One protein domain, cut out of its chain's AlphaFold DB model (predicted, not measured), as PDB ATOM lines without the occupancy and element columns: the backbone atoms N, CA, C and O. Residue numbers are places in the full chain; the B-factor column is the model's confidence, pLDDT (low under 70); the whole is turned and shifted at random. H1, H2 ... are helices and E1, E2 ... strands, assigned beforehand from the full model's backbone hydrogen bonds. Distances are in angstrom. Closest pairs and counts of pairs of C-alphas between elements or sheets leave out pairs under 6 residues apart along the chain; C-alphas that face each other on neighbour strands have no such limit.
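Overview. This is residues 11 to 56 of the 186 residues of the protein "Biogenesis of lysosome-related organelles complex 1 subunit CNL1" of Valsa malicola (UniProt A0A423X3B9). Picture a helical hairpin: the long helix H2 and the shorter H3, which folds back side by side with it. The short helix H1 lies near the first turns of H2, at the open end of the hairpin, and the strand E1, which follows H3, passes beside H3 with Leu 53 near Ala 47 and comes near the middle of H2 at Gln 27. Along the 46 printed residues the order is H1, H2, H3, E1, and the class is mostly helix. The whole is compact, with a radius of gyration of the C-alphas of 10.1 A, yet elongated, spanning 30 by 16 by 16 A.

Arrangement. Start at residues 11 to 12, which pair antiparallel with residues 52 to 53 of E1, residues 52 to 54; E1 pairs with no named strand. Next comes H1, residues 13 to 16, close but not clearly touching H2, residues 20 to 35; their closest C-alphas, of Val 13 and Val 23, are 6.5 A apart. H2 touches H3, residues 41 to 49, closest at the C-alphas of Ala 34 and Ser 41, 4.8 A apart. This hairpin runs opposite ways at a shallow tilt of 16 degrees. H1 and H3 are apart. Look at Ala 47 and Leu 53 for the closest C-alphas of H3 and E1, 6.1 A. In H2 and H3 every O i to N i+4 pair is within hydrogen-bond range; H1 is too short for such a pair.

Along the chain. Find C-alpha 13 at (85.721, 52.401, 11.120), where H1 begins. From C-alpha 20 at (94.444, 54.813, 9.858), H2 runs 22.7 A; H3 measures 11.9 A. E1 ends at C-alpha 54, (77.096, 56.810, 12.915).

Size, cuts and confidence. The C-alphas farthest apart, of Gly 17 and Ser 38, are 30.2 A apart. The printed part has no cut, and its three links are tight. Mean pLDDT of the printed part is 70.4; look for values under 70 at residues 12 to 15, 34 to 51 and 55.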
ATOM      1  N   VAL A  11      78.799  51.580  12.707       70.38
ATOM      2  CA  VAL A  11      79.747  50.631  12.100       70.38
ATOM      3  C   VAL A  11      81.157  50.981  12.554       70.38
ATOM      4  O   VAL A  11      81.488  52.156  12.726       70.38
ATOM      5  N   SER A  12      81.989  49.967  12.798       68.81
ATOM      6  CA  SER A  12      83.380  50.194  13.184       68.81
ATOM      7  C   SER A  12      84.177  50.724  11.999       68.81
ATOM      8  O   SER A  12      84.053  50.227  10.879       68.81
ATOM      9  N   VAL A  13      85.020  51.735  12.233       66.75
ATOM     10  CA  VAL A  13      85.721  52.401  11.120       66.75
ATOM     11  C   VAL A  13      86.673  51.444  10.392       66.75
ATOM     12  O   VAL A  13      86.862  51.540   9.183       66.75
ATOM     13  N   SER A  14      87.195  50.450  11.111       65.94
ATOM     14  CA  SER A  14      88.052  49.387  10.578       65.94
ATOM     15  C   SER A  14      87.387  48.531   9.491       65.94
ATOM     16  O   SER A  14      88.090  47.853   8.751       65.94
ATOM     17  N   GLN A  15      86.054  48.545   9.375       68.88
ATOM     18  CA  GLN A  15      85.320  47.807   8.339       68.88
ATOM     19  C   GLN A  15      85.178  48.577   7.020       68.88
ATOM     20  O   GLN A  15      84.778  47.982   6.025       68.88
ATOM     21  N   LEU A  16      85.519  49.872   6.981       70.06
ATOM     22  CA  LEU A  16      85.404  50.688   5.765       70.06
ATOM     23  C   LEU A  16      86.610  50.570   4.819       70.06
ATOM     24  O   LEU A  16      86.611  51.204   3.770       70.06
ATOM     25  N   GLY A  17      87.631  49.778   5.167       72.62
ATOM     26  CA  GLY A  17      88.835  49.628   4.339       72.62
ATOM     27  C   GLY A  17      89.674  50.907   4.221       72.62
ATOM     28  O   GLY A  17      90.500  51.009   3.321       72.62
ATOM     29  N   LEU A  18      89.449  51.872   5.117       77.94
ATOM     30  CA  LEU A  18      90.179  53.135   5.188       77.94
ATOM     31  C   LEU A  18      91.522  52.941   5.901       77.94
ATOM     32  O   LEU A  18      91.627  52.160   6.854       77.94
ATOM     33  N   SER A  19      92.536  53.685   5.473       80.62
ATOM     34  CA  SER A  19      93.802  53.797   6.198       80.62
ATOM     35  C   SER A  19      93.596  54.470   7.560       80.62
ATOM     36  O   SER A  19      92.636  55.210   7.776       80.62
ATOM     37  N   THR A  20      94.508  54.234   8.504       77.81
ATOM     38  CA  THR A  20      94.444  54.813   9.858       77.81
ATOM     39  C   THR A  20      94.358  56.341   9.864       77.81
ATOM     40  O   THR A  20      93.689  56.905  10.731       77.81
ATOM     41  N   ASP A  21      94.968  56.997   8.879       79.19
ATOM     42  CA  ASP A  21      94.962  58.456   8.759       79.19
ATOM     43  C   ASP A  21      93.610  58.962   8.245       79.19
ATOM     44  O   ASP A  21      93.030  59.888   8.814       79.19
ATOM     45  N   GLU A  22      93.038  58.297   7.238       79.12
ATOM     46  CA  GLU A  22      91.691  58.597   6.736       79.12
ATOM     47  C   GLU A  22      90.629  58.379   7.822       79.12
ATOM     48  O   GLU A  22      89.701  59.178   7.957       79.12
ATOM     49  N   VAL A  23      90.794  57.343   8.652       79.12
ATOM     50  CA  VAL A  23      89.950  57.104   9.830       79.12
ATOM     51  C   VAL A  23      90.018  58.275  10.807       79.12
ATOM     52  O   VAL A  23      88.974  58.730  11.280       79.12
ATOM     53  N   ALA A  24      91.216  58.773  11.110       80.06
ATOM     54  CA  ALA A  24      91.400  59.883  12.038       80.06
ATOM     55  C   ALA A  24      90.766  61.180  11.509       80.06
ATOM     56  O   ALA A  24      90.038  61.855  12.244       80.06
ATOM     57  N   VAL A  25      90.966  61.489  10.223       81.81
ATOM     58  CA  VAL A  25      90.366  62.656   9.553       81.81
ATOM     59  C   VAL A  25      88.843  62.565   9.560       81.81
ATOM     60  O   VAL A  25      88.156  63.527   9.902       81.81
ATOM     61  N   LEU A  26      88.293  61.396   9.240       78.69
ATOM     62  CA  LEU A  26      86.852  61.192   9.177       78.69
ATOM     63  C   LEU A  26      86.200  61.252  10.572       78.69
ATOM     64  O   LEU A  26      85.124  61.831  10.733       78.69
ATOM     65  N   GLN A  27      86.867  60.725  11.604       78.06
ATOM     66  CA  GLN A  27      86.425  60.861  12.995       78.06
ATOM     67  C   GLN A  27      86.464  62.313  13.476       78.06
ATOM     68  O   GLN A  27      85.553  62.740  14.190       78.06
ATOM     69  N   HIS A  28      87.491  63.074  13.090       80.81
ATOM     70  CA  HIS A  28      87.595  64.499  13.390       80.81
ATOM     71  C   HIS A  28      86.464  65.290  12.724       80.81
ATOM     72  O   HIS A  28      85.705  65.976  13.410       80.81
ATOM     73  N   ALA A  29      86.265  65.095  11.419       80.06
ATOM     74  CA  ALA A  29      85.209  65.750  10.652       80.06
ATOM     75  C   ALA A  29      83.805  65.417  11.187       80.06
ATOM     76  O   ALA A  29      82.927  66.277  11.213       80.06
ATOM     77  N   GLN A  30      83.579  64.193  11.680       77.25
ATOM     78  CA  GLN A  30      82.315  63.832  12.324       77.25
ATOM     79  C   GLN A  30      82.096  64.584  13.645       77.25
ATOM     80  O   GLN A  30      80.962  64.969  13.931       77.25
ATOM     81  N   ARG A  31      83.144  64.818  14.447       76.19
ATOM     82  CA  ARG A  31      83.041  65.623  15.679       76.19
ATOM     83  C   ARG A  31      82.712  67.077  15.361       76.19
ATOM     84  O   ARG A  31      81.828  67.641  16.002       76.19
ATOM     85  N   GLU A  32      83.365  67.653  14.357       75.38
ATOM     86  CA  GLU A  32      83.129  69.034  13.917       75.38
ATOM     87  C   GLU A  32      81.735  69.211  13.310       75.38
ATOM     88  O   GLU A  32      80.999  70.127  13.681       75.38
ATOM     89  N   ALA A  33      81.316  68.278  12.453       71.81
ATOM     90  CA  ALA A  33      79.961  68.236  11.928       71.81
ATOM     91  C   ALA A  33      78.937  68.112  13.070       71.81
ATOM     92  O   ALA A  33      78.001  68.906  13.156       71.81
ATOM     93  N   ALA A  34      79.132  67.180  14.006       68.88
ATOM     94  CA  ALA A  34      78.197  66.946  15.105       68.88
ATOM     95  C   ALA A  34      78.149  68.088  16.139       68.88
ATOM     96  O   ALA A  34      77.115  68.272  16.789       68.88
ATOM     97  N   ALA A  35      79.218  68.878  16.282       66.56
ATOM     98  CA  ALA A  35      79.242  70.071  17.130       66.56
ATOM     99  C   ALA A  35      78.275  71.166  16.635       66.56
ATOM    100  O   ALA A  35      77.777  71.953  17.435       66.56
ATOM    101  N   GLY A  36      77.941  71.172  15.339       64.00
ATOM    102  CA  GLY A  36      77.002  72.118  14.734       64.00
ATOM    103  C   GLY A  36      75.510  71.760  14.848       64.00
ATOM    104  O   GLY A  36      74.694  72.493  14.296       64.00
ATOM    105  N   GLY A  37      75.117  70.653  15.504       61.00
ATOM    106  CA  GLY A  37      73.712  70.199  15.555       61.00
ATOM    107  C   GLY A  37      73.273  69.573  16.889       61.00
ATOM    108  O   GLY A  37      73.657  68.453  17.212       61.00
ATOM    109  N   SER A  38      72.388  70.251  17.629       55.09
ATOM    110  CA  SER A  38      72.128  70.065  19.074       55.09
ATOM    111  C   SER A  38      71.544  68.727  19.574       55.09
ATOM    112  O   SER A  38      71.492  68.536  20.787       55.09
ATOM    113  N   SER A  39      71.110  67.793  18.719       52.19
ATOM    114  CA  SER A  39      70.519  66.506  19.164       52.19
ATOM    115  C   SER A  39      71.443  65.295  18.938       52.19
ATOM    116  O   SER A  39      71.457  64.353  19.729       52.19
ATOM    117  N   SER A  40      72.299  65.347  17.911       59.28
ATOM    118  CA  SER A  40      73.194  64.242  17.523       59.28
ATOM    119  C   SER A  40      74.587  64.328  18.172       59.28
ATOM    120  O   SER A  40      75.314  63.338  18.233       59.28
ATOM    121  N   SER A  41      74.951  65.480  18.754       60.03
ATOM    122  CA  SER A  41      76.294  65.741  19.296       60.03
ATOM    123  C   SER A  41      76.735  64.748  20.372       60.03
ATOM    124  O   SER A  41      77.897  64.352  20.401       60.03
ATOM    125  N   ARG A  42      75.826  64.303  21.252       64.94
ATOM    126  CA  ARG A  42      76.167  63.379  22.353       64.94
ATOM    127  C   ARG A  42      76.343  61.936  21.876       64.94
ATOM    128  O   ARG A  42      77.242  61.248  22.357       64.94
ATOM    129  N   ALA A  43      75.513  61.489  20.933       61.72
ATOM    130  CA  ALA A  43      75.604  60.155  20.340       61.72
ATOM    131  C   ALA A  43      76.821  60.042  19.408       61.72
ATOM    132  O   ALA A  43      77.590  59.092  19.526       61.72
ATOM    133  N   ALA A  44      77.057  61.056  18.573       64.25
ATOM    134  CA  ALA A  44      78.226  61.142  17.702       64.25
ATOM    135  C   ALA A  44      79.541  61.261  18.486       64.25
ATOM    136  O   ALA A  44      80.504  60.582  18.153       64.25
ATOM    137  N   SER A  45      79.583  62.047  19.572       66.06
ATOM    138  CA  SER A  45      80.785  62.137  20.420       66.06
ATOM    139  C   SER A  45      81.107  60.807  21.102       66.06
ATOM    140  O   SER A  45      82.271  60.420  21.165       66.06
ATOM    141  N   ARG A  46      80.085  60.072  21.570       67.44
ATOM    142  CA  ARG A  46      80.267  58.737  22.161       67.44
ATOM    143  C   ARG A  46      80.720  57.708  21.131       67.44
ATOM    144  O   ARG A  46      81.691  57.004  21.387       67.44
ATOM    145  N   ALA A  47      80.091  57.670  19.962       64.62
ATOM    146  CA  ALA A  47      80.490  56.764  18.893       64.62
ATOM    147  C   ALA A  47      81.906  57.071  18.386       64.62
ATOM    148  O   ALA A  47      82.745  56.178  18.338       64.62
ATOM    149  N   SER A  48      82.224  58.346  18.160       65.56
ATOM    150  CA  SER A  48      83.565  58.782  17.768       65.56
ATOM    151  C   SER A  48      84.619  58.462  18.836       65.56
ATOM    152  O   SER A  48      85.734  58.077  18.497       65.56
ATOM    153  N   SER A  49      84.283  58.561  20.130       67.75
ATOM    154  CA  SER A  49      85.186  58.146  21.219       67.75
ATOM    155  C   SER A  49      85.406  56.629  21.292       67.75
ATOM    156  O   SER A  49      86.405  56.183  21.843       67.75
ATOM    157  N   GLN A  50      84.494  55.843  20.717       68.31
ATOM    158  CA  GLN A  50      84.555  54.382  20.649       68.31
ATOM    159  C   GLN A  50      85.066  53.864  19.291       68.31
ATOM    160  O   GLN A  50      85.064  52.658  19.067       68.31
ATOM    161  N   GLY A  51      85.495  54.745  18.375       66.19
ATOM    162  CA  GLY A  51      85.924  54.348  17.027       66.19
ATOM    163  C   GLY A  51      84.782  53.825  16.144       66.19
ATOM    164  O   GLY A  51      85.002  53.029  15.229       66.19
ATOM    165  N   LEU A  52      83.555  54.253  16.436       70.62
ATOM    166  CA  LEU A  52      82.335  53.887  15.731       70.62
ATOM    167  C   LEU A  52      81.820  55.082  14.925       70.62
ATOM    168  O   LEU A  52      81.763  56.206  15.425       70.62
ATOM    169  N   LEU A  53      81.391  54.833  13.691       71.62
ATOM    170  CA  LEU A  53      80.769  55.838  12.835       71.62
ATOM    171  C   LEU A  53      79.259  55.663  12.826       71.62
ATOM    172  O   LEU A  53      78.762  54.604  12.447       71.62
ATOM    173  N   LEU A  54      78.531  56.723  13.191       72.69
ATOM    174  CA  LEU A  54      77.096  56.810  12.915       72.69
ATOM    175  C   LEU A  54      76.861  56.986  11.410       72.69
ATOM    176  O   LEU A  54      77.193  58.035  10.849       72.69
ATOM    177  N   LEU A  55      76.231  55.985  10.795       69.25
ATOM    178  CA  LEU A  55      75.838  55.954   9.380       69.25
ATOM    179  C   LEU A  55      74.399  56.437   9.145       69.25
ATOM    180  O   LEU A  55      73.768  56.067   8.156       69.25
ATOM    181  N   ASP A  56      73.846  57.244  10.048       74.06
ATOM    182  CA  ASP A  56      72.527  57.819   9.810       74.06
ATOM    183  C   ASP A  56      72.573  58.776   8.600       74.06
ATOM    184  O   ASP A  56      73.535  59.516   8.380       74.06
TER     185      ASP A  56